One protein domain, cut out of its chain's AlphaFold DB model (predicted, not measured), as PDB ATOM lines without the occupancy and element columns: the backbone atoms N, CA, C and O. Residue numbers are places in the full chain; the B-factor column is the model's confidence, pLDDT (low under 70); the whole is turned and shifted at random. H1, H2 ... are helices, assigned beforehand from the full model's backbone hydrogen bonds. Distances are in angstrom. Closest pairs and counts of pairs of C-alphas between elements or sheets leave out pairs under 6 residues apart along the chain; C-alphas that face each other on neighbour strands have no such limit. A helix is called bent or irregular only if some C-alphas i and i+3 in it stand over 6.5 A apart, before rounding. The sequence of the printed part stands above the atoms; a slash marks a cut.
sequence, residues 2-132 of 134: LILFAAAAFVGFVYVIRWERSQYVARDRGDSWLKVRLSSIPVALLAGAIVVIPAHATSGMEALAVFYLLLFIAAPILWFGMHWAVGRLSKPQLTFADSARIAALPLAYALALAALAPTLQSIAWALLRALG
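AT A GLANCE: This is residues 2 to 132 of the 134 residues of an uncharacterized protein of Bryobacterales bacterium (UniProt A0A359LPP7). This is a flat V of helices: one arm is the long hairpin of H2 and H3, and the other holds H1 and H4a running loosely side by side away from it. The arms meet where H2 begins and H3 ends, and at the far end of the second arm H4 bends into H4b, where residues 125 to 132 stick out free. The printed part has 131 residues with four named helices, H1 to H4 in chain order, and no named strand; its class is all helix. The whole is loose, with a radius of gyration of the C-alphas of 18.5 A and spans of 57 by 51 by 19 A.

IN THESE COORDINATES: Begin with the longest helix, H4, residues 96 to 130. By its hydrogen bonds it was assigned as one helix, but it is bent: C-alphas 115 and 118 are 6.9 A apart. Find C-alpha 96 at (29.570, 26.712, 20.724); from there arm H4a runs 27.6 A to residue 115, irregular where C-alphas 103 and 106 are 6.8 A apart. Arm H4b, residues 118 to 130, runs 18.8 A and ends at C-alpha 130, (9.178, 0.239, -15.925). H3, residues 62 to 89, measures 38.3 A; H2, residues 30 to 57, 41.0 A. H1 starts at C-alpha 2, (5.863, 6.055, 1.156), and runs 34.2 A to residue 25.

HOW THE PARTS SIT: Look first at H4a, residues 96 to 103, which touch residues 79 to 87 of H3; the closest C-alphas, of Trp 84 and Ser 99, are 5.1 A apart. These two helices form a hairpin at a steep tilt of 44 degrees. H4a also touches H2, with Arg 37 and Ile 102 closest at 6.7 A between C-alphas, at a steep tilt of 61 degrees. H2 and H3 are a hairpin at a shallow tilt of 20 degrees, opposite ways; their closest C-alphas, of Ala 55 and Phe 67, are 5.0 A apart. H1 and H4a only just touch, with 3 pairs of C-alphas within 8 A, at a shallow tilt of 16 degrees, opposite ways. H1 touches H2 with residues 21 to 24 alone, at a steep tilt of 51 degrees; the C-alphas of Tyr 24 and Gly 30 are closest, at 5.1 A. H4b is near H1, and H1 and H3 are apart. In H4b every O i to N i+4 pair is within hydrogen-bond range; the counts are 19 of 20 in H1, 20 of 24 in H2, 22 of 24 in H3 and 14 of 16 in H4a.

THE WHOLE: The two C-alphas farthest apart, of Leu 89 and Gly 132, are 57.2 A from each other. The printed part has no cut. The links H1 to H2 and H2 to H3 are tight, and H3 to H4 is short. The model's mean pLDDT over the printed part is 94.6, and no printed residue is under 70.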
ATOM      1  N   LEU A   2       5.708   5.265  -0.076       79.19
ATOM      2  CA  LEU A   2       5.863   6.055   1.156       79.19
ATOM      3  C   LEU A   2       6.639   5.309   2.260       79.19
ATOM      4  O   LEU A   2       7.559   5.868   2.838       79.19
ATOM      5  N   ILE A   3       6.340   4.022   2.476       85.31
ATOM      6  CA  ILE A   3       7.048   3.179   3.460       85.31
ATOM      7  C   ILE A   3       8.530   2.988   3.099       85.31
ATOM      8  O   ILE A   3       9.380   3.063   3.976       85.31
ATOM      9  N   LEU A   4       8.859   2.777   1.818       82.81
ATOM     10  CA  LEU A   4      10.250   2.601   1.376       82.81
ATOM     11  C   LEU A   4      11.050   3.898   1.512       82.81
ATOM     12  O   LEU A   4      12.180   3.869   1.987       82.81
ATOM     13  N   PHE A   5      10.451   5.034   1.147       84.69
ATOM     14  CA  PHE A   5      11.056   6.347   1.358       84.69
ATOM     15  C   PHE A   5      11.259   6.629   2.850       84.69
ATOM     16  O   PHE A   5      12.352   7.014   3.250       84.69
ATOM     17  N   ALA A   6      10.247   6.372   3.684       87.94
ATOM     18  CA  ALA A   6      10.347   6.530   5.132       87.94
ATOM     19  C   ALA A   6      11.434   5.624   5.732       87.94
ATOM     20  O   ALA A   6      12.218   6.080   6.560       87.94
ATOM     21  N   ALA A   7      11.536   4.371   5.279       90.50
ATOM     22  CA  ALA A   7      12.586   3.450   5.704       90.50
ATOM     23  C   ALA A   7      13.981   3.945   5.287       90.50
ATOM     24  O   ALA A   7      14.885   3.980   6.117       90.50
ATOM     25  N   ALA A   8      14.155   4.389   4.038       90.06
ATOM     26  CA  ALA A   8      15.416   4.951   3.557       90.06
ATOM     27  C   ALA A   8      15.804   6.229   4.322       90.06
ATOM     28  O   ALA A   8      16.944   6.366   4.763       90.06
ATOM     29  N   ALA A   9      14.844   7.128   4.550       92.06
ATOM     30  CA  ALA A   9      15.018   8.333   5.350       92.06
ATOM     31  C   ALA A   9      15.380   8.007   6.807       92.06
ATOM     32  O   ALA A   9      16.229   8.675   7.395       92.06
ATOM     33  N   PHE A  10      14.792   6.968   7.397       94.25
ATOM     34  CA  PHE A  10      15.140   6.531   8.744       94.25
ATOM     35  C   PHE A  10      16.555   5.942   8.803       94.25
ATOM     36  O   PHE A  10      17.353   6.347   9.646       94.25
ATOM     37  N   VAL A  11      16.903   5.044   7.876       96.19
ATOM     38  CA  VAL A  11      18.248   4.450   7.787       96.19
ATOM     39  C   VAL A  11      19.309   5.530   7.576       96.19
ATOM     40  O   VAL A  11      20.325   5.531   8.273       96.19
ATOM     41  N   GLY A  12      19.060   6.488   6.679       95.50
ATOM     42  CA  GLY A  12      19.944   7.631   6.458       95.50
ATOM     43  C   GLY A  12      20.124   8.478   7.719       95.50
ATOM     44  O   GLY A  12      21.246   8.847   8.056       95.50
ATOM     45  N   PHE A  13      19.052   8.708   8.482       95.69
ATOM     46  CA  PHE A  13      19.123   9.473   9.724       95.69
ATOM     47  C   PHE A  13      19.930   8.741  10.797       95.69
ATOM     48  O   PHE A  13      20.801   9.330  11.436       95.69
ATOM     49  N   VAL A  14      19.691   7.436  10.957       97.06
ATOM     50  CA  VAL A  14      20.461   6.578  11.866       97.06
ATOM     51  C   VAL A  14      21.939   6.600  11.486       97.06
ATOM     52  O   VAL A  14      22.787   6.754  12.365       97.06
ATOM     53  N   TYR A  15      22.264   6.492  10.196       97.81
ATOM     54  CA  TYR A  15      23.639   6.586   9.714       97.81
ATOM     55  C   TYR A  15      24.277   7.934  10.075       97.81
ATOM     56  O   TYR A  15      25.354   7.957  10.669       97.81
ATOM     57  N   VAL A  16      23.591   9.046   9.796       97.06
ATOM     58  CA  VAL A  16      24.063  10.405  10.100       97.06
ATOM     59  C   VAL A  16      24.304  10.594  11.601       97.06
ATOM     60  O   VAL A  16      25.351  11.116  11.985       97.06
ATOM     61  N   ILE A  17      23.404  10.108  12.461       96.69
ATOM     62  CA  ILE A  17      23.585  10.143  13.922       96.69
ATOM     63  C   ILE A  17      24.787   9.302  14.357       96.69
ATOM     64  O   ILE A  17      25.559   9.732  15.215       96.69
ATOM     65  N   ARG A  18      24.968   8.100  13.796       97.31
ATOM     66  CA  ARG A  18      26.105   7.234  14.150       97.31
ATOM     67  C   ARG A  18      27.432   7.842  13.715       97.31
ATOM     68  O   ARG A  18      28.385   7.808  14.492       97.31
ATOM     69  N   TRP A  19      27.473   8.412  12.514       97.88
ATOM     70  CA  TRP A  19      28.626   9.146  12.008       97.88
ATOM     71  C   TRP A  19      28.937  10.360  12.881       97.88
ATOM     72  O   TRP A  19      30.087  10.575  13.247       97.88
ATOM     73  N   GLU A  20      27.930  11.138  13.272       97.81
ATOM     74  CA  GLU A  20      28.145  12.266  14.171       97.81
ATOM     75  C   GLU A  20      28.690  11.799  15.526       97.81
ATOM     76  O   GLU A  20      29.707  12.316  15.987       97.81
ATOM     77  N   ARG A  21      28.071  10.779  16.136       97.88
ATOM     78  CA  ARG A  21      28.517  10.202  17.411       97.88
ATOM     79  C   ARG A  21      29.984   9.788  17.358       97.88
ATOM     80  O   ARG A  21      30.719  10.058  18.308       97.88
ATOM     81  N   SER A  22      30.421   9.145  16.273       97.69
ATOM     82  CA  SER A  22      31.802   8.667  16.160       97.69
ATOM     83  C   SER A  22      32.819   9.811  16.202       97.69
ATOM     84  O   SER A  22      33.888   9.635  16.781       97.69
ATOM     85  N   GLN A  23      32.480  10.999  15.683       96.94
ATOM     86  CA  GLN A  23      33.351  12.185  15.739       96.94
ATOM     87  C   GLN A  23      33.606  12.669  17.174       96.94
ATOM     88  O   GLN A  23      34.691  13.165  17.473       96.94
ATOM     89  N   TYR A  24      32.616  12.539  18.061       97.62
ATOM     90  CA  TYR A  24      32.728  12.974  19.458       97.62
ATOM     91  C   TYR A  24      33.307  11.889  20.364       97.62
ATOM     92  O   TYR A  24      34.071  12.207  21.273       97.62
ATOM     93  N   VAL A  25      32.994  10.616  20.105       97.50
ATOM     94  CA  VAL A  25      33.602   9.484  20.823       97.50
ATOM     95  C   VAL A  25      35.109   9.433  20.579       97.50
ATOM     96  O   VAL A  25      35.854   9.293  21.536       97.50
ATOM     97  N   ALA A  26      35.570   9.661  19.344       96.50
ATOM     98  CA  ALA A  26      36.999   9.709  19.010       96.50
ATOM     99  C   ALA A  26      37.787  10.841  19.708       96.50
ATOM    100  O   ALA A  26      39.001  10.928  19.553       96.50
ATOM    101  N   ARG A  27      37.105  11.737  20.434       95.62
ATOM    102  CA  ARG A  27      37.685  12.879  21.162       95.62
ATOM    103  C   ARG A  27      37.380  12.831  22.666       95.62
ATOM    104  O   ARG A  27      37.456  13.869  23.321       95.62
ATOM    105  N   ASP A  28      36.925  11.683  23.173       96.00
ATOM    106  CA  ASP A  28      36.484  11.481  24.562       96.00
ATOM    107  C   ASP A  28      35.329  12.404  24.998       96.00
ATOM    108  O   ASP A  28      35.183  12.764  26.165       96.00
ATOM    109  N   ARG A  29      34.465  12.808  24.052       97.00
ATOM    110  CA  ARG A  29      33.297  13.685  24.295       97.00
ATOM    111  C   ARG A  29      31.956  13.013  23.998       97.00
ATOM    112  O   ARG A  29      30.956  13.703  23.798       97.00
ATOM    113  N   GLY A  30      31.923  11.679  23.950       97.31
ATOM    114  CA  GLY A  30      30.725  10.900  23.612       97.31
ATOM    115  C   GLY A  30      29.536  11.166  24.542       97.31
ATOM    116  O   GLY A  30      28.416  11.350  24.068       97.31
ATOM    117  N   ASP A  31      29.777  11.268  25.849       97.12
ATOM    118  CA  ASP A  31      28.714  11.516  26.832       97.12
ATOM    119  C   ASP A  31      28.159  12.939  26.740       97.12
ATOM    120  O   ASP A  31      26.947  13.149  26.820       97.12
ATOM    121  N   SER A  32      29.028  13.931  26.527       97.88
ATOM    122  CA  SER A  32      28.610  15.318  26.302       97.88
ATOM    123  C   SER A  32      27.792  15.457  25.021       97.88
ATOM    124  O   SER A  32      26.773  16.148  25.017       97.88
ATOM    125  N   TRP A  33      28.190  14.762  23.951       98.25
ATOM    126  CA  TRP A  33      27.402  14.670  22.722       98.25
ATOM    127  C   TRP A  33      26.008  14.099  22.994       98.25
ATOM    128  O   TRP A  33      25.014  14.693  22.576       98.25
ATOM    129  N   LEU A  34      25.921  12.991  23.739       98.06
ATOM    130  CA  LEU A  34      24.645  12.342  24.035       98.06
ATOM    131  C   LEU A  34      23.719  13.270  24.830       98.06
ATOM    132  O   LEU A  34      22.544  13.379  24.494       98.06
ATOM    133  N   LYS A  35      24.244  13.985  25.832       98.31
ATOM    134  CA  LYS A  35      23.474  14.968  26.615       98.31
ATOM    135  C   LYS A  35      22.873  16.059  25.731       98.31
ATOM    136  O   LYS A  35      21.671  16.312  25.809       98.31
ATOM    137  N   VAL A  36      23.675  16.665  24.853       98.31
ATOM    138  CA  VAL A  36      23.186  17.693  23.919       98.31
ATOM    139  C   VAL A  36      22.174  17.105  22.932       98.31
ATOM    140  O   VAL A  36      21.131  17.711  22.698       98.31
ATOM    141  N   ARG A  37      22.411  15.903  22.402       97.88
ATOM    142  CA  ARG A  37      21.498  15.248  21.455       97.88
ATOM    143  C   ARG A  37      20.154  14.878  22.091       97.88
ATOM    144  O   ARG A  37      19.118  15.074  21.467       97.88
ATOM    145  N   LEU A  38      20.151  14.387  23.329       97.81
ATOM    146  CA  LEU A  38      18.916  14.107  24.067       97.81
ATOM    147  C   LEU A  38      18.167  15.394  24.429       97.81
ATOM    148  O   LEU A  38      16.938  15.400  24.422       97.81
ATOM    149  N   SER A  39      18.884  16.498  24.665       97.94
ATOM    150  CA  SER A  39      18.251  17.800  24.905       97.94
ATOM    151  C   SER A  39      17.476  18.337  23.696       97.94
ATOM    152  O   SER A  39      16.555  19.130  23.881       97.94
ATOM    153  N   SER A  40      17.755  17.856  22.476       97.00
ATOM    154  CA  SER A  40      17.013  18.257  21.275       97.00
ATOM    155  C   SER A  40      15.509  18.000  21.393       97.00
ATOM    156  O   SER A  40      14.735  18.768  20.835       97.00
ATOM    157  N   ILE A  41      15.078  16.971  22.134       96.31
ATOM    158  CA  ILE A  41      13.652  16.642  22.301       96.31
ATOM    159  C   ILE A  41      12.916  17.737  23.096       96.31
ATOM    160  O   ILE A  41      12.030  18.376  22.527       96.31
ATOM    161  N   PRO A  42      13.259  18.018  24.371       98.00
ATOM    162  CA  PRO A  42      12.587  19.080  25.118       98.00
ATOM    163  C   PRO A  42      12.801  20.462  24.489       98.00
ATOM    164  O   PRO A  42      11.875  21.267  24.475       98.00
ATOM    165  N   VAL A  43      13.973  20.738  23.904       98.12
ATOM    166  CA  VAL A  43      14.226  22.019  23.228       98.12
ATOM    167  C   VAL A  43      13.356  22.174  21.975       98.12
ATOM    168  O   VAL A  43      12.862  23.271  21.732       98.12
ATOM    169  N   ALA A  44      13.097  21.102  21.213       96.88
ATOM    170  CA  ALA A  44      12.183  21.139  20.063       96.88
ATOM    171  C   ALA A  44      10.754  21.453  20.494       96.88
ATOM    172  O   ALA A  44      10.086  22.260  19.853       96.88
ATOM    173  N   LEU A  45      10.296  20.849  21.593       98.12
ATOM    174  CA  LEU A  45       8.967  21.114  22.137       98.12
ATOM    175  C   LEU A  45       8.831  22.574  22.579       98.12
ATOM    176  O   LEU A  45       7.847  23.221  22.238       98.12
ATOM    177  N   LEU A  46       9.838  23.115  23.271       98.25
ATOM    178  CA  LEU A  46       9.856  24.522  23.680       98.25
ATOM    179  C   LEU A  46       9.904  25.475  22.477       98.25
ATOM    180  O   LEU A  46       9.147  26.443  22.434       98.25
ATOM    181  N   ALA A  47      10.749  25.190  21.483       97.75
ATOM    182  CA  ALA A  47      10.843  25.979  20.255       97.75
ATOM    183  C   ALA A  47       9.568  25.895  19.400       97.75
ATOM    184  O   ALA A  47       9.174  26.875  18.782       97.75
ATOM    185  N   GLY A  48       8.881  24.753  19.388       97.38
ATOM    186  CA  GLY A  48       7.568  24.628  18.762       97.38
ATOM    187  C   GLY A  48       6.511  25.435  19.513       97.38
ATOM    188  O   GLY A  48       5.774  26.207  18.906       97.38
ATOM    189  N   ALA A  49       6.469  25.314  20.841       98.00
ATOM    190  CA  ALA A  49       5.498  26.004  21.683       98.00
ATOM    191  C   ALA A  49       5.622  27.533  21.593       98.00
ATOM    192  O   ALA A  49       4.605  28.208  21.438       98.00
ATOM    193  N   ILE A  50       6.847  28.077  21.622       97.69
ATOM    194  CA  ILE A  50       7.075  29.529  21.528       97.69
ATOM    195  C   ILE A  50       6.651  30.107  20.173       97.69
ATOM    196  O   ILE A  50       6.384  31.297  20.094       97.69
ATOM    197  N   VAL A  51       6.568  29.286  19.122       98.06
ATOM    198  CA  VAL A  51       6.103  29.707  17.792       98.06
ATOM    199  C   VAL A  51       4.597  29.518  17.657       98.06
ATOM    200  O   VAL A  51       3.881  30.452  17.303       98.06
ATOM    201  N   VAL A  52       4.107  28.309  17.934       97.38
ATOM    202  CA  VAL A  52       2.730  27.906  17.627       97.38
ATOM    203  C   VAL A  52       1.728  28.582  18.554       97.38
ATOM    204  O   VAL A  52       0.708  29.065  18.072       97.38
ATOM    205  N   ILE A  53       2.003  28.656  19.861       97.88
ATOM    206  CA  ILE A  53       1.036  29.191  20.831       97.88
ATOM    207  C   ILE A  53       0.748  30.677  20.562       97.88
ATOM    208  O   ILE A  53      -0.428  31.018  20.418       97.88
ATOM    209  N   PRO A  54       1.751  31.573  20.427       97.00
ATOM    210  CA  PRO A  54       1.462  32.985  20.185       97.00
ATOM    211  C   PRO A  54       0.878  33.245  18.792       97.00
ATOM    212  O   PRO A  54      -0.020  34.075  18.652       97.00
ATOM    213  N   ALA A  55       1.339  32.515  17.769       96.06
ATOM    214  CA  ALA A  55       0.788  32.635  16.421       96.06
ATOM    215  C   ALA A  55      -0.693  32.234  16.383       96.06
ATOM    216  O   ALA A  55      -1.502  32.951  15.808       96.06
ATOM    217  N   HIS A  56      -1.062  31.136  17.050       95.69
ATOM    218  CA  HIS A  56      -2.448  30.669  17.132       95.69
ATOM    219  C   HIS A  56      -3.337  31.577  17.998       95.69
ATOM    220  O   HIS A  56      -4.546  31.644  17.793       95.69
ATOM    221  N   ALA A  57      -2.760  32.277  18.975       96.62
ATOM    222  CA  ALA A  57      -3.477  33.271  19.774       96.62
ATOM    223  C   ALA A  57      -3.725  34.590  19.016       96.62
ATOM    224  O   ALA A  57      -4.524  35.413  19.459       96.62
ATOM    225  N   THR A  58      -3.053  34.795  17.881       96.31
ATOM    226  CA  THR A  58      -3.217  35.974  17.030       96.31
ATOM    227  C   THR A  58      -4.233  35.668  15.929       96.31
ATOM    228  O   THR A  58      -4.171  34.623  15.290       96.31
ATOM    229  N   SER A  59      -5.191  36.567  15.703       91.75
ATOM    230  CA  SER A  59      -6.190  36.430  14.632       91.75
ATOM    231  C   SER A  59      -5.791  37.244  13.402       91.75
ATOM    232  O   SER A  59      -5.036  38.201  13.520       91.75
ATOM    233  N   GLY A  60      -6.333  36.893  12.234       92.19
ATOM    234  CA  GLY A  60      -6.151  37.679  11.011       92.19
ATOM    235  C   GLY A  60      -4.797  37.476  10.325       92.19
ATOM    236  O   GLY A  60      -4.129  36.455  10.494       92.19
ATOM    237  N   MET A  61      -4.410  38.446   9.495       91.38
ATOM    238  CA  MET A  61      -3.171  38.390   8.707       91.38
ATOM    239  C   MET A  61      -1.920  38.543   9.581       91.38
ATOM    240  O   MET A  61      -0.848  38.050   9.221       91.38
ATOM    241  N   GLU A  62      -2.052  39.178  10.746       94.38
ATOM    242  CA  GLU A  62      -0.977  39.372  11.714       94.38
ATOM    243  C   GLU A  62      -0.456  38.044  12.269       94.38
ATOM    244  O   GLU A  62       0.732  37.937  12.577       94.38
ATOM    245  N   ALA A  63      -1.300  37.007  12.329       95.44
ATOM    246  CA  ALA A  63      -0.912  35.678  12.799       95.44
ATOM    247  C   ALA A  63       0.276  35.110  12.013       95.44
ATOM    248  O   ALA A  63       1.191  34.522  12.592       95.44
ATOM    249  N   LEU A  64       0.306  35.343  10.697       95.62
ATOM    250  CA  LEU A  64       1.394  34.893   9.837       95.62
ATOM    251  C   LEU A  64       2.684  35.688  10.085       95.62
ATOM    252  O   LEU A  64       3.769  35.109  10.113       95.62
ATOM    253  N   ALA A  65       2.573  37.001  10.301       96.31
ATOM    254  CA  ALA A  65       3.719  37.843  10.634       96.31
ATOM    255  C   ALA A  65       4.333  37.436  11.985       96.31
ATOM    256  O   ALA A  65       5.548  37.264  12.082       96.31
ATOM    257  N   VAL A  66       3.491  37.207  12.998       97.94
ATOM    258  CA  VAL A  66       3.898  36.696  14.315       97.94
ATOM    259  C   VAL A  66       4.561  35.330  14.174       97.94
ATOM    260  O   VAL A  66       5.657  35.124  14.696       97.94
ATOM    261  N   PHE A  67       3.951  34.417  13.416       97.50
ATOM    262  CA  PHE A  67       4.520  33.102  13.145       97.50
ATOM    263  C   PHE A  67       5.922  33.201  12.536       97.50
ATOM    264  O   PHE A  67       6.846  32.583  13.058       97.50
ATOM    265  N   TYR A  68       6.118  34.001  11.483       97.25
ATOM    266  CA  TYR A  68       7.426  34.140  10.838       97.25
ATOM    267  C   TYR A  68       8.466  34.816  11.725       97.25
ATOM    268  O   TYR A  68       9.615  34.372  11.751       97.25
ATOM    269  N   LEU A  69       8.080  35.844  12.482       97.69
ATOM    270  CA  LEU A  69       8.978  36.495  13.431       97.69
ATOM    271  C   LEU A  69       9.487  35.488  14.470       97.69
ATOM    272  O   LEU A  69      10.687  35.380  14.720       97.69
ATOM    273  N   LEU A  70       8.579  34.704  15.048       98.31
ATOM    274  CA  LEU A  70       8.928  33.711  16.056       98.31
ATOM    275  C   LEU A  70       9.723  32.556  15.447       98.31
ATOM    276  O   LEU A  70      10.730  32.148  16.020       98.31
ATOM    277  N   LEU A  71       9.317  32.058  14.279       97.50
ATOM    278  CA  LEU A  71       9.953  30.924  13.615       97.50
ATOM    279  C   LEU A  71      11.376  31.238  13.146       97.50
ATOM    280  O   LEU A  71      12.242  30.375  13.247       97.50
ATOM    281  N   PHE A  72      11.624  32.438  12.619       97.44
ATOM    282  CA  PHE A  72      12.917  32.781  12.022       97.44
ATOM    283  C   PHE A  72      13.847  33.564  12.949       97.44
ATOM    284  O   PHE A  72      15.038  33.654  12.655       97.44
ATOM    285  N   ILE A  73      13.349  34.086  14.074       97.69
ATOM    286  CA  ILE A  73      14.173  34.833  15.036       97.69
ATOM    287  C   ILE A  73      14.183  34.152  16.404       97.69
ATOM    288  O   ILE A  73      15.234  33.700  16.858       97.69
ATOM    289  N   ALA A  74      13.028  34.041  17.062       97.44
ATOM    290  CA  ALA A  74      12.972  33.549  18.439       97.44
ATOM    291  C   ALA A  74      13.346  32.060  18.546       97.44
ATOM    292  O   ALA A  74      14.167  31.683  19.384       97.44
ATOM    293  N   ALA A  75      12.787  31.214  17.679       97.75
ATOM    294  CA  ALA A  75      13.020  29.776  17.702       97.75
ATOM    295  C   ALA A  75      14.484  29.399  17.411       97.75
ATOM    296  O   ALA A  75      15.011  28.587  18.169       97.75
ATOM    297  N   PRO A  76      15.198  29.980  16.424       97.69
ATOM    298  CA  PRO A  76      16.618  29.699  16.218       97.69
ATOM    299  C   PRO A  76      17.480  30.134  17.403       97.69
ATOM    300  O   PRO A  76      18.337  29.365  17.839       97.69
ATOM    301  N   ILE A  77      17.230  31.321  17.970       98.25
ATOM    302  CA  ILE A  77      17.956  31.799  19.158       98.25
ATOM    303  C   ILE A  77      17.776  30.814  20.316       98.25
ATOM    304  O   ILE A  77      18.763  30.383  20.915       98.25
ATOM    305  N   LEU A  78      16.535  30.404  20.594       98.19
ATOM    306  CA  LEU A  78      16.234  29.431  21.641       98.19
ATOM    307  C   LEU A  78      16.862  28.062  21.340       98.19
ATOM    308  O   LEU A  78      17.504  27.475  22.209       98.19
ATOM    309  N   TRP A  79      16.711  27.566  20.111       98.38
ATOM    310  CA  TRP A  79      17.208  26.265  19.671       98.38
ATOM    311  C   TRP A  79      18.719  26.161  19.858       98.38
ATOM    312  O   TRP A  79      19.195  25.290  20.589       98.38
ATOM    313  N   PHE A  80      19.488  27.063  19.250       98.38
ATOM    314  CA  PHE A  80      20.946  27.024  19.331       98.38
ATOM    315  C   PHE A  80      21.458  27.423  20.718       98.38
ATOM    316  O   PHE A  80      22.397  26.799  21.218       98.38
ATOM    317  N   GLY A  81      20.822  28.402  21.366       98.38
ATOM    318  CA  GLY A  81      21.184  28.853  22.708       98.38
ATOM    319  C   GLY A  81      21.055  27.746  23.754       98.38
ATOM    320  O   GLY A  81      21.986  27.523  24.528       98.38
ATOM    321  N   MET A  82      19.956  26.985  23.735       98.50
ATOM    322  CA  MET A  82      19.737  25.891  24.688       98.50
ATOM    323  C   MET A  82      20.683  24.711  24.451       98.50
ATOM    324  O   MET A  82      21.252  24.187  25.409       98.50
ATOM    325  N   HIS A  83      20.926  24.322  23.194       98.56
ATOM    326  CA  HIS A  83      21.910  23.272  22.895       98.56
ATOM    327  C   HIS A  83      23.320  23.680  23.336       98.56
ATOM    328  O   HIS A  83      24.052  22.863  23.899       98.56
ATOM    329  N   TRP A  84      23.694  24.947  23.133       98.62
ATOM    330  CA  TRP A  84      24.958  25.482  23.631       98.62
ATOM    331  C   TRP A  84      25.033  25.477  25.159       98.62
ATOM    332  O   TRP A  84      26.043  25.032  25.704       98.62
ATOM    333  N   ALA A  85      23.976  25.898  25.856       98.50
ATOM    334  CA  ALA A  85      23.924  25.863  27.315       98.50
ATOM    335  C   ALA A  85      24.144  24.436  27.850       98.50
ATOM    336  O   ALA A  85      24.999  24.222  28.709       98.50
ATOM    337  N   VAL A  86      23.465  23.433  27.282       98.44
ATOM    338  CA  VAL A  86      23.658  22.018  27.654       98.44
ATOM    339  C   VAL A  86      25.086  21.547  27.350       98.44
ATOM    340  O   VAL A  86      25.702  20.856  28.168       98.44
ATOM    341  N   GLY A  87      25.655  21.954  26.214       98.19
ATOM    342  CA  GLY A  87      27.042  21.656  25.855       98.19
ATOM    343  C   GLY A  87      28.055  22.265  26.828       98.19
ATOM    344  O   GLY A  87      29.029  21.605  27.205       98.19
ATOM    345  N   ARG A  88      27.798  23.488  27.302       97.94
ATOM    346  CA  ARG A  88      28.623  24.205  28.285       97.94
ATOM    347  C   ARG A  88      28.549  23.582  29.682       97.94
ATOM    348  O   ARG A  88      29.546  23.596  30.402       97.94
ATOM    349  N   LEU A  89      27.391  23.034  30.052       98.06
ATOM    350  CA  LEU A  89      27.154  22.361  31.335       98.06
ATOM    351  C   LEU A  89      27.638  20.901  31.353       98.06
ATOM    352  O   LEU A  89      27.767  20.297  32.419       98.06
ATOM    353  N   SER A  90      27.923  20.322  30.188       97.19
ATOM    354  CA  SER A  90      28.440  18.958  30.070       97.19
ATOM    355  C   SER A  90      29.928  18.870  30.437       97.19
ATOM    356  O   SER A  90      30.667  19.850  30.384       97.19
ATOM    357  N   LYS A  91      30.386  17.670  30.814       95.94
ATOM    358  CA  LYS A  91      31.793  17.370  31.119       95.94
ATOM    359  C   LYS A  91      32.233  16.163  30.276       95.94
ATOM    360  O   LYS A  91      31.595  15.122  30.429       95.94
ATOM    361  N   PRO A  92      33.271  16.289  29.424       95.56
ATOM    362  CA  PRO A  92      34.000  17.521  29.082       95.56
ATOM    363  C   PRO A  92      33.115  18.561  28.367       95.56
ATOM    364  O   PRO A  92      32.150  18.205  27.691       95.56
ATOM    365  N   GLN A  93      33.436  19.848  28.520       97.00
ATOM    366  CA  GLN A  93      32.632  20.946  27.962       97.00
ATOM    367  C   GLN A  93      32.725  20.981  26.432       97.00
ATOM    368  O   GLN A  93      33.811  20.848  25.863       97.00
ATOM    369  N   LEU A  94      31.589  21.193  25.767       97.62
ATOM    370  CA  LEU A  94      31.535  21.410  24.322       97.62
ATOM    371  C   LEU A  94      31.661  22.897  23.991       97.62
ATOM    372  O   LEU A  94      31.208  23.766  24.741       97.62
ATOM    373  N   THR A  95      32.269  23.193  22.843       97.62
ATOM    374  CA  THR A  95      32.301  24.558  22.312       97.62
ATOM    375  C   THR A  95      30.930  24.962  21.757       97.62
ATOM    376  O   THR A  95      30.043  24.123  21.557       97.62
ATOM    377  N   PHE A  96      30.748  26.255  21.468       97.12
ATOM    378  CA  PHE A  96      29.570  26.712  20.724       97.12
ATOM    379  C   PHE A  96      29.477  26.019  19.360       97.12
ATOM    380  O   PHE A  96      28.424  25.491  19.027       97.12
ATOM    381  N   ALA A  97      30.590  25.932  18.622       97.69
ATOM    382  CA  ALA A  97      30.634  25.281  17.314       97.69
ATOM    383  C   ALA A  97      30.238  23.795  17.382       97.69
ATOM    384  O   ALA A  97      29.467  23.327  16.547       97.69
ATOM    385  N   ASP A  98      30.704  23.066  18.403       97.69
ATOM    386  CA  ASP A  98      30.307  21.673  18.633       97.69
ATOM    387  C   ASP A  98      28.794  21.555  18.864       97.69
ATOM    388  O   ASP A  98      28.123  20.751  18.222       97.69
ATOM    389  N   SER A  99      28.250  22.380  19.759       98.19
ATOM    390  CA  SER A  99      26.831  22.341  20.130       98.19
ATOM    391  C   SER A  99      25.928  22.773  18.973       98.19
ATOM    392  O   SER A  99      24.902  22.146  18.717       98.19
ATOM    393  N   ALA A 100      26.337  23.804  18.231       98.06
ATOM    394  CA  ALA A 100      25.642  24.291  17.048       98.06
ATOM    395  C   ALA A 100      25.636  23.249  15.929       98.06
ATOM    396  O   ALA A 100      24.605  23.052  15.293       98.06
ATOM    397  N   ARG A 101      26.742  22.522  15.721       97.94
ATOM    398  CA  ARG A 101      26.794  21.415  14.757       97.94
ATOM    399  C   ARG A 101      25.809  20.308  15.126       97.94
ATOM    400  O   ARG A 101      25.045  19.883  14.263       97.94
ATOM    401  N   ILE A 102      25.781  19.905  16.400       98.12
ATOM    402  CA  ILE A 102      24.827  18.901  16.896       98.12
ATOM    403  C   ILE A 102      23.389  19.382  16.666       98.12
ATOM    404  O   ILE A 102      22.565  18.638  16.133       98.12
ATOM    405  N   ALA A 103      23.090  20.635  17.002       98.00
ATOM    406  CA  ALA A 103      21.769  21.234  16.833       98.00
ATOM    407  C   ALA A 103      21.354  21.404  15.355       98.00
ATOM    408  O   ALA A 103      20.179  21.253  15.025       98.00
ATOM    409  N   ALA A 104      22.298  21.701  14.457       97.69
ATOM    410  CA  ALA A 104      22.035  21.958  13.041       97.69
ATOM    411  C   ALA A 104      21.849  20.678  12.220       97.69
ATOM    412  O   ALA A 104      21.051  20.668  11.288       97.69
ATOM    413  N   LEU A 105      22.558  19.595  12.549       97.25
ATOM    414  CA  LEU A 105      22.538  18.358  11.765       97.25
ATOM    415  C   LEU A 105      21.128  17.772  11.520       97.25
ATOM    416  O   LEU A 105      20.835  17.456  10.368       97.25
ATOM    417  N   PRO A 106      20.228  17.641  12.521       94.25
ATOM    418  CA  PRO A 106      18.875  17.144  12.269       94.25
ATOM    419  C   PRO A 106      18.046  18.101  11.402       94.25
ATOM    420  O   PRO A 106      17.269  17.636  10.572       94.25
ATOM    421  N   LEU A 107      18.241  19.420  11.537       95.44
ATOM    422  CA  LEU A 107      17.574  20.416  10.693       95.44
ATOM    423  C   LEU A 107      18.057  20.310   9.244       95.44
ATOM    424  O   LEU A 107      17.248  20.228   8.327       95.44
ATOM    425  N   ALA A 108      19.374  20.242   9.041       96.94
ATOM    426  CA  ALA A 108      19.977  20.065   7.726       96.94
ATOM    427  C   ALA A 108      19.517  18.758   7.069       96.94
ATOM    428  O   ALA A 108      19.203  18.744   5.882       96.94
ATOM    429  N   TYR A 109      19.419  17.673   7.842       95.81
ATOM    430  CA  TYR A 109      18.907  16.397   7.356       95.81
ATOM    431  C   TYR A 109      17.436  16.490   6.928       95.81
ATOM    432  O   TYR A 109      17.084  16.047   5.837       95.81
ATOM    433  N   ALA A 110      16.582  17.110   7.747       94.00
ATOM    434  CA  ALA A 110      15.176  17.318   7.414       94.00
ATOM    435  C   ALA A 110      15.001  18.193   6.162       94.00
ATOM    436  O   ALA A 110      14.198  17.862   5.292       94.00
ATOM    437  N   LEU A 111      15.787  19.266   6.030       94.75
ATOM    438  CA  LEU A 111      15.786  20.128   4.846       94.75
ATOM    439  C   LEU A 111      16.267  19.382   3.597       94.75
ATOM    440  O   LEU A 111      15.649  19.502   2.542       94.75
ATOM    441  N   ALA A 112      17.325  18.576   3.714       94.25
ATOM    442  CA  ALA A 112      17.806  17.741   2.619       94.25
ATOM    443  C   ALA A 112      16.732  16.742   2.169       94.25
ATOM    444  O   ALA A 112      16.481  16.609   0.975       94.25
ATOM    445  N   LEU A 113      16.038  16.090   3.109       92.44
ATOM    446  CA  LEU A 113      14.912  15.217   2.779       92.44
ATOM    447  C   LEU A 113      13.768  15.978   2.108       92.44
ATOM    448  O   LEU A 113      13.245  15.498   1.108       92.44
ATOM    449  N   ALA A 114      13.395  17.153   2.616       91.94
ATOM    450  CA  ALA A 114      12.332  17.964   2.028       91.94
ATOM    451  C   ALA A 114      12.670  18.406   0.592       91.94
ATOM    452  O   ALA A 114      11.804  18.378  -0.278       91.94
ATOM    453  N   ALA A 115      13.932  18.750   0.327       91.69
ATOM    454  CA  ALA A 115      14.406  19.131  -1.001       91.69
ATOM    455  C   ALA A 115      14.495  17.938  -1.973       91.69
ATOM    456  O   ALA A 115      14.223  18.090  -3.163       91.69
ATOM    457  N   LEU A 116      14.870  16.753  -1.481       89.19
ATOM    458  CA  LEU A 116      15.044  15.544  -2.296       89.19
ATOM    459  C   LEU A 116      13.757  14.729  -2.470       89.19
ATOM    460  O   LEU A 116      13.655  13.943  -3.407       89.19
ATOM    461  N   ALA A 117      12.765  14.878  -1.592       87.50
ATOM    462  CA  ALA A 117      11.533  14.095  -1.663       87.50
ATOM    463  C   ALA A 117      10.819  14.211  -3.028       87.50
ATOM    464  O   ALA A 117      10.470  13.165  -3.582       87.50
ATOM    465  N   PRO A 118      10.661  15.407  -3.640       85.81
ATOM    466  CA  PRO A 118      10.002  15.530  -4.941       85.81
ATOM    467  C   PRO A 118      10.751  14.813  -6.074       85.81
ATOM    468  O   PRO A 118      10.126  14.189  -6.933       85.81
ATOM    469  N   THR A 119      12.088  14.868  -6.074       85.19
ATOM    470  CA  THR A 119      12.921  14.242  -7.113       85.19
ATOM    471  C   THR A 119      12.985  12.727  -6.949       85.19
ATOM    472  O   THR A 119      12.869  11.988  -7.925       85.19
ATOM    473  N   LEU A 120      13.091  12.233  -5.717       82.38
ATOM    474  CA  LEU A 120      13.072  10.798  -5.435       82.38
ATOM    475  C   LEU A 120      11.702  10.179  -5.727       82.38
ATOM    476  O   LEU A 120      11.627   9.050  -6.215       82.38
ATOM    477  N   GLN A 121      10.620  10.923  -5.488       82.88
ATOM    478  CA  GLN A 121       9.268  10.481  -5.808       82.88
ATOM    479  C   GLN A 121       9.091  10.254  -7.315       82.88
ATOM    480  O   GLN A 121       8.575   9.208  -7.710       82.88
ATOM    481  N   SER A 122       9.530  11.184  -8.170       81.31
ATOM    482  CA  SER A 122       9.370  11.046  -9.625       81.31
ATOM    483  C   SER A 122      10.172   9.869 -10.198       81.31
ATOM    484  O   SER A 122       9.639   9.107 -11.008       81.31
ATOM    485  N   ILE A 123      11.404   9.660  -9.720       81.75
ATOM    486  CA  ILE A 123      12.251   8.518 -10.100       81.75
ATOM    487  C   ILE A 123      11.607   7.195  -9.667       81.75
ATOM    488  O   ILE A 123      11.521   6.260 -10.463       81.75
ATOM    489  N   ALA A 124      11.094   7.119  -8.436       79.62
ATOM    490  CA  ALA A 124      10.434   5.917  -7.929       79.62
ATOM    491  C   ALA A 124       9.206   5.527  -8.773       79.62
ATOM    492  O   ALA A 124       9.023   4.351  -9.089       79.62
ATOM    493  N   TRP A 125       8.398   6.504  -9.197       79.94
ATOM    494  CA  TRP A 125       7.268   6.268 -10.103       79.94
ATOM    495  C   TRP A 125       7.700   5.828 -11.505       79.94
ATOM    496  O   TRP A 125       7.029   5.007 -12.128       79.94
ATOM    497  N   ALA A 126       8.803   6.367 -12.031       83.69
ATOM    498  CA  ALA A 126       9.346   5.937 -13.319       83.69
ATOM    499  C   ALA A 126       9.816   4.473 -13.272       83.69
ATOM    500  O   ALA A 126       9.455   3.690 -14.147       83.69
ATOM    501  N   LEU A 127      10.540   4.090 -12.216       82.31
ATOM    502  CA  LEU A 127      11.002   2.716 -12.012       82.31
ATOM    503  C   LEU A 127       9.838   1.738 -11.828       82.31
ATOM    504  O   LEU A 127       9.833   0.679 -12.442       82.31
ATOM    505  N   LEU A 128       8.821   2.095 -11.038       81.56
ATOM    506  CA  LEU A 128       7.639   1.246 -10.855       81.56
ATOM    507  C   LEU A 128       6.891   0.981 -12.161       81.56
ATOM    508  O   LEU A 128       6.532  -0.162 -12.436       81.56
ATOM    509  N   ARG A 129       6.712   2.023 -12.982       85.06
ATOM    510  CA  ARG A 129       6.107   1.881 -14.312       85.06
ATOM    511  C   ARG A 129       6.945   0.985 -15.219       85.06
ATOM    512  O   ARG A 129       6.384   0.140 -15.907       85.06
ATOM    513  N   ALA A 130       8.273   1.118 -15.184       87.88
ATOM    514  CA  ALA A 130       9.178   0.239 -15.925       87.88
ATOM    515  C   ALA A 130       9.103  -1.227 -15.452       87.88
ATOM    516  O   ALA A 130       9.277  -2.140 -16.251       87.88
ATOM    517  N   LEU A 131       8.791  -1.453 -14.172       88.31
ATOM    518  CA  LEU A 131       8.585  -2.778 -13.577       88.31
ATOM    519  C   LEU A 131       7.152  -3.319 -13.763       88.31
ATOM    520  O   LEU A 131       6.811  -4.350 -13.188       88.31
ATOM    521  N   GLY A 132       6.307  -2.649 -14.553       85.88
ATOM    522  CA  GLY A 132       4.954  -3.110 -14.877       85.88
ATOM    523  C   GLY A 132       3.921  -2.905 -13.765       85.88
ATOM    524  O   GLY A 132       2.804  -3.414 -13.868       85.88
TER     525      GLY A 132